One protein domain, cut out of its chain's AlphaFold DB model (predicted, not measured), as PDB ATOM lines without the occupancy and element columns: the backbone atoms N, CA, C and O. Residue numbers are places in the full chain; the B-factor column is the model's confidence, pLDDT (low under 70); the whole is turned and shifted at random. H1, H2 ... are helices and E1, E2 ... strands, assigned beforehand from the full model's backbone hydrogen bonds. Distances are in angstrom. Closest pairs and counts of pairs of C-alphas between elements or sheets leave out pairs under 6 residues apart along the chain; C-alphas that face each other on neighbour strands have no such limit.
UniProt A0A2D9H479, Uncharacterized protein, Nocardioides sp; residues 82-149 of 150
ATOM      1  N   SER A  82     -52.856 -51.527  49.490       82.38
ATOM      2  CA  SER A  82     -53.000 -50.169  48.955       82.38
ATOM      3  C   SER A  82     -52.912 -49.184  50.116       82.38
ATOM      4  O   SER A  82     -53.670 -49.296  51.083       82.38
ATOM      5  N   LEU A  83     -51.953 -48.261  50.056       79.44
ATOM      6  CA  LEU A  83     -51.704 -47.264  51.093       79.44
ATOM      7  C   LEU A  83     -51.630 -45.869  50.490       79.44
ATOM      8  O   LEU A  83     -51.055 -45.662  49.427       79.44
ATOM      9  N   GLN A  84     -52.145 -44.899  51.236       77.94
ATOM     10  CA  GLN A  84     -51.985 -43.477  50.969       77.94
ATOM     11  C   GLN A  84     -51.126 -42.867  52.073       77.94
ATOM     12  O   GLN A  84     -51.221 -43.274  53.235       77.94
ATOM     13  N   TRP A  85     -50.278 -41.899  51.728       73.69
ATOM     14  CA  TRP A  85     -49.396 -41.295  52.714       73.69
ATOM     15  C   TRP A  85     -50.228 -40.575  53.784       73.69
ATOM     16  O   TRP A  85     -51.257 -39.965  53.471       73.69
ATOM     17  N   PRO A  86     -49.781 -40.599  55.052       62.84
ATOM     18  CA  PRO A  86     -50.469 -39.907  56.130       62.84
ATOM     19  C   PRO A  86     -50.482 -38.386  55.915       62.84
ATOM     20  O   PRO A  86     -49.542 -37.796  55.368       62.84
ATOM     21  N   SER A  87     -51.554 -37.745  56.388       51.22
ATOM     22  CA  SER A  87     -51.762 -36.295  56.340       51.22
ATOM     23  C   SER A  87     -50.554 -35.537  56.907       51.22
ATOM     24  O   SER A  87     -50.196 -35.719  58.067       51.22
ATOM     25  N   GLY A  88     -49.928 -34.686  56.087       53.03
ATOM     26  CA  GLY A  88     -48.703 -33.941  56.436       53.03
ATOM     27  C   GLY A  88     -47.598 -33.984  55.370       53.03
ATOM     28  O   GLY A  88     -46.682 -33.172  55.413       53.03
ATOM     29  N   THR A  89     -47.718 -34.879  54.386       53.28
ATOM     30  CA  THR A  89     -46.813 -35.042  53.221       53.28
ATOM     31  C   THR A  89     -47.382 -34.468  51.918       53.28
ATOM     32  O   THR A  89     -46.754 -34.543  50.873       53.28
ATOM     33  N   GLY A  90     -48.584 -33.888  51.969       54.81
ATOM     34  CA  GLY A  90     -49.367 -33.507  50.791       54.81
ATOM     35  C   GLY A  90     -50.579 -34.410  50.563       54.81
ATOM     36  O   GLY A  90     -51.509 -33.986  49.890       54.81
ATOM     37  N   GLY A  91     -50.632 -35.606  51.175       59.03
ATOM     38  CA  GLY A  91     -51.809 -36.497  51.146       59.03
ATOM     39  C   GLY A  91     -52.196 -36.971  49.744       59.03
ATOM     40  O   GLY A  91     -53.278 -37.512  49.533       59.03
ATOM     41  N   THR A  92     -51.331 -36.741  48.770       66.69
ATOM     42  CA  THR A  92     -51.547 -37.066  47.371       66.69
ATOM     43  C   THR A  92     -50.819 -38.338  46.980       66.69
ATOM     44  O   THR A  92     -51.210 -38.962  46.010       66.69
ATOM     45  N   GLU A  93     -49.813 -38.762  47.730       76.19
ATOM     46  CA  GLU A  93     -48.958 -39.896  47.384       76.19
ATOM     47  C   GLU A  93     -49.473 -41.216  47.965       76.19
ATOM     48  O   GLU A  93     -50.177 -41.231  48.980       76.19
ATOM     49  N   GLY A  94     -49.107 -42.324  47.330       79.88
ATOM     50  CA  GLY A  94     -49.506 -43.658  47.743       79.88
ATOM     51  C   GLY A  94     -48.739 -44.779  47.049       79.88
ATOM     52  O   GLY A  94     -47.900 -44.546  46.177       79.88
ATOM     53  N   VAL A  95     -49.026 -46.009  47.467       82.69
ATOM     54  CA  VAL A  95     -48.465 -47.234  46.899       82.69
ATOM     55  C   VAL A  95     -49.528 -48.314  46.792       82.69
ATOM     56  O   VAL A  95     -50.370 -48.456  47.676       82.69
ATOM     57  N   GLU A  96     -49.461 -49.097  45.725       83.88
ATOM     58  CA  GLU A  96     -50.200 -50.345  45.564       83.88
ATOM     59  C   GLU A  96     -49.227 -51.499  45.349       83.88
ATOM     60  O   GLU A  96     -48.270 -51.382  44.591       83.88
ATOM     61  N   VAL A  97     -49.461 -52.621  46.021       80.25
ATOM     62  CA  VAL A  97     -48.677 -53.848  45.860       80.25
ATOM     63  C   VAL A  97     -49.550 -54.872  45.147       80.25
ATOM     64  O   VAL A  97     -50.556 -55.328  45.694       80.25
ATOM     65  N   GLY A  98     -49.179 -55.207  43.918       78.31
ATOM     66  CA  GLY A  98     -49.746 -56.290  43.123       78.31
ATOM     67  C   GLY A  98     -49.009 -57.614  43.343       78.31
ATOM     68  O   GLY A  98     -48.175 -57.741  44.238       78.31
ATOM     69  N   GLY A  99     -49.325 -58.625  42.528       72.56
ATOM     70  CA  GLY A  99     -48.694 -59.949  42.636       72.56
ATOM     71  C   GLY A  99     -47.196 -59.945  42.301       72.56
ATOM     72  O   GLY A  99     -46.421 -60.681  42.907       72.56
ATOM     73  N   ASP A 100     -46.793 -59.108  41.352       77.94
ATOM     74  CA  ASP A 100     -45.457 -59.059  40.752       77.94
ATOM     75  C   ASP A 100     -44.863 -57.640  40.685       77.94
ATOM     76  O   ASP A 100     -43.664 -57.475  40.427       77.94
ATOM     77  N   GLU A 101     -45.655 -56.617  41.013       81.62
ATOM     78  CA  GLU A 101     -45.255 -55.212  40.952       81.62
ATOM     79  C   GLU A 101     -45.686 -54.389  42.173       81.62
ATOM     80  O   GLU A 101     -46.650 -54.697  42.871       81.62
ATOM     81  N   VAL A 102     -44.954 -53.305  42.404       81.88
ATOM     82  CA  VAL A 102     -45.218 -52.244  43.370       81.88
ATOM     83  C   VAL A 102     -45.397 -50.947  42.580       81.88
ATOM     84  O   VAL A 102     -44.493 -50.513  41.865       81.88
ATOM     85  N   LEU A 103     -46.569 -50.334  42.686       81.00
ATOM     86  CA  LEU A 103     -46.959 -49.122  41.973       81.00
ATOM     87  C   LEU A 103     -46.957 -47.936  42.931       81.00
ATOM     88  O   LEU A 103     -47.812 -47.839  43.804       81.00
ATOM     89  N   TRP A 104     -46.026 -47.007  42.750       81.19
ATOM     90  CA  TRP A 104     -45.945 -45.758  43.509       81.19
ATOM     91  C   TRP A 104     -46.701 -44.663  42.764       81.19
ATOM     92  O   TRP A 104     -46.402 -44.439  41.597       81.19
ATOM     93  N   TRP A 105     -47.656 -43.972  43.386       73.12
ATOM     94  CA  TRP A 105     -48.508 -42.981  42.717       73.12
ATOM     95  C   TRP A 105     -48.617 -41.661  43.482       73.12
ATOM     96  O   TRP A 105     -48.402 -41.606  44.688       73.12
ATOM     97  N   SER A 106     -48.989 -40.589  42.772       69.69
ATOM     98  CA  SER A 106     -49.298 -39.273  43.342       69.69
ATOM     99  C   SER A 106     -50.531 -38.652  42.669       69.69
ATOM    100  O   SER A 106     -50.630 -38.601  41.444       69.69
ATOM    101  N   ARG A 107     -51.506 -38.203  43.468       61.09
ATOM    102  CA  ARG A 107     -52.777 -37.591  43.058       61.09
ATOM    103  C   ARG A 107     -52.586 -36.085  42.830       61.09
ATOM    104  O   ARG A 107     -51.933 -35.413  43.620       61.09
ATOM    105  N   PRO A 108     -53.194 -35.490  41.801       52.84
ATOM    106  CA  PRO A 108     -53.105 -34.047  41.597       52.84
ATOM    107  C   PRO A 108     -53.903 -33.303  42.685       52.84
ATOM    108  O   PRO A 108     -55.123 -33.442  42.762       52.84
ATOM    109  N   GLY A 109     -53.227 -32.525  43.543       52.34
ATOM    110  CA  GLY A 109     -53.901 -31.834  44.655       52.34
ATOM    111  C   GLY A 109     -53.100 -30.818  45.483       52.34
ATOM    112  O   GLY A 109     -53.547 -30.469  46.571       52.34
ATOM    113  N   GLY A 110     -51.953 -30.312  45.011       45.53
ATOM    114  CA  GLY A 110     -51.164 -29.289  45.720       45.53
ATOM    115  C   GLY A 110     -50.789 -28.103  44.831       45.53
ATOM    116  O   GLY A 110     -50.506 -28.284  43.645       45.53
ATOM    117  N   SER A 111     -50.768 -26.886  45.395       37.03
ATOM    118  CA  SER A 111     -50.393 -25.630  44.723       37.03
ATOM    119  C   SER A 111     -48.901 -25.610  44.360       37.03
ATOM    120  O   SER A 111     -48.096 -24.961  45.021       37.03
ATOM    121  N   GLY A 112     -48.521 -26.380  43.342       43.00
ATOM    122  CA  GLY A 112     -47.138 -26.499  42.880       43.00
ATOM    123  C   GLY A 112     -46.779 -27.824  42.203       43.00
ATOM    124  O   GLY A 112     -45.724 -27.896  41.583       43.00
ATOM    125  N   GLY A 113     -47.634 -28.852  42.270       39.06
ATOM    126  CA  GLY A 113     -47.380 -30.133  41.606       39.06
ATOM    127  C   GLY A 113     -47.620 -30.041  40.099       39.06
ATOM    128  O   GLY A 113     -48.736 -29.757  39.662       39.06
ATOM    129  N   ARG A 114     -46.582 -30.265  39.289       36.97
ATOM    130  CA  ARG A 114     -46.735 -30.421  37.838       36.97
ATOM    131  C   ARG A 114     -47.416 -31.767  37.572       36.97
ATOM    132  O   ARG A 114     -46.991 -32.788  38.102       36.97
ATOM    133  N   PHE A 115     -48.457 -31.777  36.739       38.12
ATOM    134  CA  PHE A 115     -48.995 -33.014  36.169       38.12
ATOM    135  C   PHE A 115     -47.851 -33.788  35.490       38.12
ATOM    136  O   PHE A 115     -47.199 -33.235  34.603       38.12
ATOM    137  N   GLY A 116     -47.596 -35.035  35.909       42.69
ATOM    138  CA  GLY A 116     -46.592 -35.905  35.281       42.69
ATOM    139  C   GLY A 116     -45.454 -36.438  36.162       42.69
ATOM    140  O   GLY A 116     -44.611 -37.151  35.627       42.69
ATOM    141  N   GLU A 117     -45.410 -36.194  37.477       44.75
ATOM    142  CA  GLU A 117     -44.479 -36.914  38.377       44.75
ATOM    143  C   GLU A 117     -45.017 -38.318  38.734       44.75
ATOM    144  O   GLU A 117     -45.426 -38.608  39.849       44.75
ATOM    145  N   ALA A 118     -45.080 -39.137  37.680       53.00
ATOM    146  CA  ALA A 118     -45.092 -40.595  37.563       53.00
ATOM    147  C   ALA A 118     -45.803 -41.462  38.624       53.00
ATOM    148  O   ALA A 118     -45.329 -41.636  39.743       53.00
ATOM    149  N   ALA A 119     -46.812 -42.209  38.158       61.28
ATOM    150  CA  ALA A 119     -47.001 -43.573  38.636       61.28
ATOM    151  C   ALA A 119     -45.729 -44.374  38.283       61.28
ATOM    152  O   ALA A 119     -45.484 -44.648  37.106       61.28
ATOM    153  N   ARG A 120     -44.864 -44.669  39.257       70.25
ATOM    154  CA  ARG A 120     -43.638 -45.443  39.036       70.25
ATOM    155  C   ARG A 120     -43.913 -46.897  39.387       70.25
ATOM    156  O   ARG A 120     -44.135 -47.216  40.548       70.25
ATOM    157  N   GLY A 121     -43.876 -47.767  38.384       75.69
ATOM    158  CA  GLY A 121     -43.856 -49.210  38.602       75.69
ATOM    159  C   GLY A 121     -42.464 -49.680  39.011       75.69
ATOM    160  O   GLY A 121     -41.453 -49.211  38.481       75.69
ATOM    161  N   GLN A 122     -42.422 -50.597  39.962       82.50
ATOM    162  CA  GLN A 122     -41.227 -51.273  40.437       82.50
ATOM    163  C   GLN A 122     -41.534 -52.766  40.550       82.50
ATOM    164  O   GLN A 122     -42.548 -53.139  41.126       82.50
ATOM    165  N   SER A 123     -40.685 -53.640  40.012       83.12
ATOM    166  CA  SER A 123     -40.886 -55.082  40.192       83.12
ATOM    167  C   SER A 123     -40.612 -55.483  41.643       83.12
ATOM    168  O   SER A 123     -39.781 -54.876  42.323       83.12
ATOM    169  N   VAL A 124     -41.266 -56.542  42.128       84.62
ATOM    170  CA  VAL A 124     -41.000 -57.067  43.481       84.62
ATOM    171  C   VAL A 124     -39.531 -57.477  43.651       84.62
ATOM    172  O   VAL A 124     -38.958 -57.326  44.730       84.62
ATOM    173  N   GLU A 125     -38.899 -57.981  42.589       85.44
ATOM    174  CA  GLU A 125     -37.474 -58.319  42.601       85.44
ATOM    175  C   GLU A 125     -36.592 -57.074  42.766       85.44
ATOM    176  O   GLU A 125     -35.705 -57.071  43.621       85.44
ATOM    177  N   ASP A 126     -36.872 -56.006  42.015       83.62
ATOM    178  CA  ASP A 126     -36.139 -54.743  42.124       83.62
ATOM    179  C   ASP A 126     -36.313 -54.109  43.509       83.62
ATOM    180  O   ASP A 126     -35.331 -53.694  44.124       83.62
ATOM    181  N   TYR A 127     -37.532 -54.128  44.059       88.00
ATOM    182  CA  TYR A 127     -37.792 -53.658  45.420       88.00
ATOM    183  C   TYR A 127     -36.971 -54.432  46.462       88.00
ATOM    184  O   TYR A 127     -36.385 -53.842  47.366       88.00
ATOM    185  N   ARG A 128     -36.863 -55.760  46.330       87.50
ATOM    186  CA  ARG A 128     -36.074 -56.590  47.259       87.50
ATOM    187  C   ARG A 128     -34.575 -56.297  47.197       87.50
ATOM    188  O   ARG A 128     -33.899 -56.440  48.216       87.50
ATOM    189  N   GLN A 129     -34.060 -55.923  46.027       89.12
ATOM    190  CA  GLN A 129     -32.638 -55.642  45.815       89.12
ATOM    191  C   GLN A 129     -32.258 -54.206  46.194       89.12
ATOM    192  O   GLN A 129     -31.201 -53.991  46.788       89.12
ATOM    193  N   HIS A 130     -33.112 -53.234  45.869       88.81
ATOM    194  CA  HIS A 130     -32.774 -51.808  45.911       88.81
ATOM    195  C   HIS A 130     -33.641 -50.984  46.874       88.81
ATOM    196  O   HIS A 130     -33.321 -49.825  47.133       88.81
ATOM    197  N   GLY A 131     -34.695 -51.573  47.443       87.62
ATOM    198  CA  GLY A 131     -35.659 -50.877  48.293       87.62
ATOM    199  C   GLY A 131     -36.652 -50.021  47.495       87.62
ATOM    200  O   GLY A 131     -36.786 -50.196  46.281       87.62
ATOM    201  N   PRO A 132     -37.370 -49.095  48.156       84.00
ATOM    202  CA  PRO A 132     -38.376 -48.252  47.517       84.00
ATOM    203  C   PRO A 132     -37.825 -47.421  46.352       84.00
ATOM    204  O   PRO A 132     -36.818 -46.724  46.476       84.00
ATOM    205  N   ALA A 133     -38.536 -47.420  45.225       77.12
ATOM    206  CA  ALA A 133     -38.186 -46.592  44.069       77.12
ATOM    207  C   ALA A 133     -38.459 -45.085  44.265       77.12
ATOM    208  O   ALA A 133     -38.076 -44.272  43.415       77.12
ATOM    209  N   VAL A 134     -39.142 -44.705  45.346       77.75
ATOM    210  CA  VAL A 134     -39.468 -43.318  45.706       77.75
ATOM    211  C   VAL A 134     -39.183 -43.079  47.185       77.75
ATOM    212  O   VAL A 134     -39.129 -44.015  47.979       77.75
ATOM    213  N   SER A 135     -39.036 -41.816  47.573       80.06
ATOM    214  CA  SER A 135     -38.944 -41.456  48.988       80.06
ATOM    215  C   SER A 135     -40.306 -41.663  49.659       80.06
ATOM    216  O   SER A 135     -41.235 -40.900  49.405       80.06
ATOM    217  N   CYS A 136     -40.431 -42.667  50.528       78.06
ATOM    218  CA  CYS A 136     -41.660 -42.953  51.271       78.06
ATOM    219  C   CYS A 136     -41.456 -42.870  52.798       78.06
ATOM    220  O   CYS A 136     -40.333 -43.013  53.287       78.06
ATOM    221  N   PRO A 137     -42.525 -42.654  53.588       81.56
ATOM    222  CA  PRO A 137     -42.452 -42.717  55.041       81.56
ATOM    223  C   PRO A 137     -41.996 -44.102  55.545       81.56
ATOM    224  O   PRO A 137     -42.442 -45.113  55.001       81.56
ATOM    225  N   PRO A 138     -41.234 -44.191  56.653       83.06
ATOM    226  CA  PRO A 138     -40.750 -45.471  57.197       83.06
ATOM    227  C   PRO A 138     -41.856 -46.448  57.629       83.06
ATOM    228  O   PRO A 138     -41.638 -47.644  57.783       83.06
ATOM    229  N   GLU A 139     -43.052 -45.936  57.918       84.00
ATOM    230  CA  GLU A 139     -44.233 -46.757  58.212       84.00
ATOM    231  C   GLU A 139     -44.794 -47.412  56.942       84.00
ATOM    232  O   GLU A 139     -45.190 -48.570  56.981       84.00
ATOM    233  N   VAL A 140     -44.761 -46.702  55.811       82.62
ATOM    234  CA  VAL A 140     -45.189 -47.239  54.515       82.62
ATOM    235  C   VAL A 140     -44.224 -48.326  54.057       82.62
ATOM    236  O   VAL A 140     -44.670 -49.402  53.678       82.62
ATOM    237  N   GLU A 141     -42.914 -48.077  54.151       86.81
ATOM    238  CA  GLU A 141     -41.888 -49.061  53.787       86.81
ATOM    239  C   GLU A 141     -42.071 -50.376  54.557       86.81
ATOM    240  O   GLU A 141     -42.167 -51.434  53.945       86.81
ATOM    241  N   ARG A 142     -42.265 -50.306  55.883       87.44
ATOM    242  CA  ARG A 142     -42.514 -51.491  56.721       87.44
ATOM    243  C   ARG A 142     -43.761 -52.275  56.322       87.44
ATOM    244  O   ARG A 142     -43.776 -53.498  56.433       87.44
ATOM    245  N   GLN A 143     -44.821 -51.594  55.896       86.62
ATOM    246  CA  GLN A 143     -46.048 -52.260  55.463       86.62
ATOM    247  C   GLN A 143     -45.892 -52.906  54.082       86.62
ATOM    248  O   GLN A 143     -46.415 -53.997  53.867       86.62
ATOM    249  N   VAL A 144     -45.134 -52.282  53.173       86.19
ATOM    250  CA  VAL A 144     -44.781 -52.876  51.874       86.19
ATOM    251  C   VAL A 144     -43.880 -54.100  52.067       86.19
ATOM    252  O   VAL A 144     -44.172 -55.148  51.495       86.19
ATOM    253  N   ASP A 145     -42.862 -54.022  52.927       88.88
ATOM    254  CA  ASP A 145     -42.018 -55.169  53.294       88.88
ATOM    255  C   ASP A 145     -42.864 -56.343  53.816       88.88
ATOM    256  O   ASP A 145     -42.749 -57.467  53.319       88.88
ATOM    257  N   ALA A 146     -43.797 -56.073  54.738       86.06
ATOM    258  CA  ALA A 146     -44.700 -57.087  55.279       86.06
ATOM    259  C   ALA A 146     -45.610 -57.711  54.203       86.06
ATOM    260  O   ALA A 146     -45.822 -58.925  54.209       86.06
ATOM    261  N   ALA A 147     -46.120 -56.911  53.260       85.38
ATOM    262  CA  ALA A 147     -46.929 -57.405  52.143       85.38
ATOM    263  C   ALA A 147     -46.122 -58.272  51.160       85.38
ATOM    264  O   ALA A 147     -46.675 -59.184  50.545       85.38
ATOM    265  N   LEU A 148     -44.813 -58.026  51.039       85.19
ATOM    266  CA  LEU A 148     -43.897 -58.769  50.166       85.19
ATOM    267  C   LEU A 148     -43.183 -59.946  50.856       85.19
ATOM    268  O   LEU A 148     -42.412 -60.660  50.195       85.19
ATOM    269  N   GLY A 149     -43.446 -60.160  52.149       82.75
ATOM    270  CA  GLY A 149     -42.899 -61.252  52.957       82.75
ATOM    271  C   GLY A 149     -41.429 -61.072  53.353       82.75
ATOM    272  O   GLY A 149     -40.705 -62.067  53.423       82.75
TER     273      GLY A 149
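Overview. This is residues 82 to 149 of the 150 residues of an uncharacterized protein of Nocardioides sp (UniProt A0A2D9H479). A small antiparallel sheet of four strands has helix H2 packed over one face, running along the strands, while the short helix H1 follows directly from E4 at one end of the sheet. At the other end the long loop between E3 and E4 reaches out to Ser 111 and adds to the length. The 68 printed residues run E1, E2, E3, E4, H1, H2, with sheet order E1, E2, E3, E4; the class is mixed, helices and strands. The whole is compact, with a radius of gyration of the C-alphas of 12.0 A, and elongated, spanning 37 by 22 by 18 A.

Along the chain. E1 is residues 82 to 84, 7.1 A long, beginning at C-alpha 82 (-53.000, -50.169, 48.955). E2 is residues 93 to 97, 14.0 A, and E3 residues 101 to 106, 16.6 A. E4 is residues 120 to 123, 10.1 A, and H1 residues 124 to 130, 10.1 A. H2 is residues 138 to 148, 15.4 A, ending at C-alpha 148 (-43.897, -58.769, 50.166).

Arrangement. The strands form a meander, each the antiparallel neighbour of the one before, and each successive pair is a hairpin. N 83 and O 95 of E1 and E2 are 2.9 A apart, N 94 and O 105 of E2 and E3 2.8 A, and N 102 and O 122 of E3 and E4 2.7 A, within hydrogen-bond range. Edge strands E1 and E4 are apart. H1 and H2 with the sheet make two layers, helices on one face of a sheet. H2 has a height over the sheet of 9.7 A and lies over E2, only just not over E1, on which 2 of its C-alphas fall; the closest C-alphas of E2 and H2, Val 97 and Val 144, are 7.2 A apart. H1 is on the sheet too; its closest C-alphas with E3 are those of Glu 101 and Val 124, 5.3 A. H1 and H2 are close but not clearly touching, the closest C-alphas, Val 124 and Leu 148, being 7.5 A apart, at a steep tilt of 45 degrees, opposite ways. In both helices every O i to N i+4 pair is within hydrogen-bond range.

Size, cuts and confidence. The two C-alphas farthest apart, of Ser 111 and Gly 149, are 37.3 A apart. The printed part has no cut, and the long link is E3 to E4. Its mean pLDDT is 72.5; residues 86 to 92 and 106 to 119 are under 70.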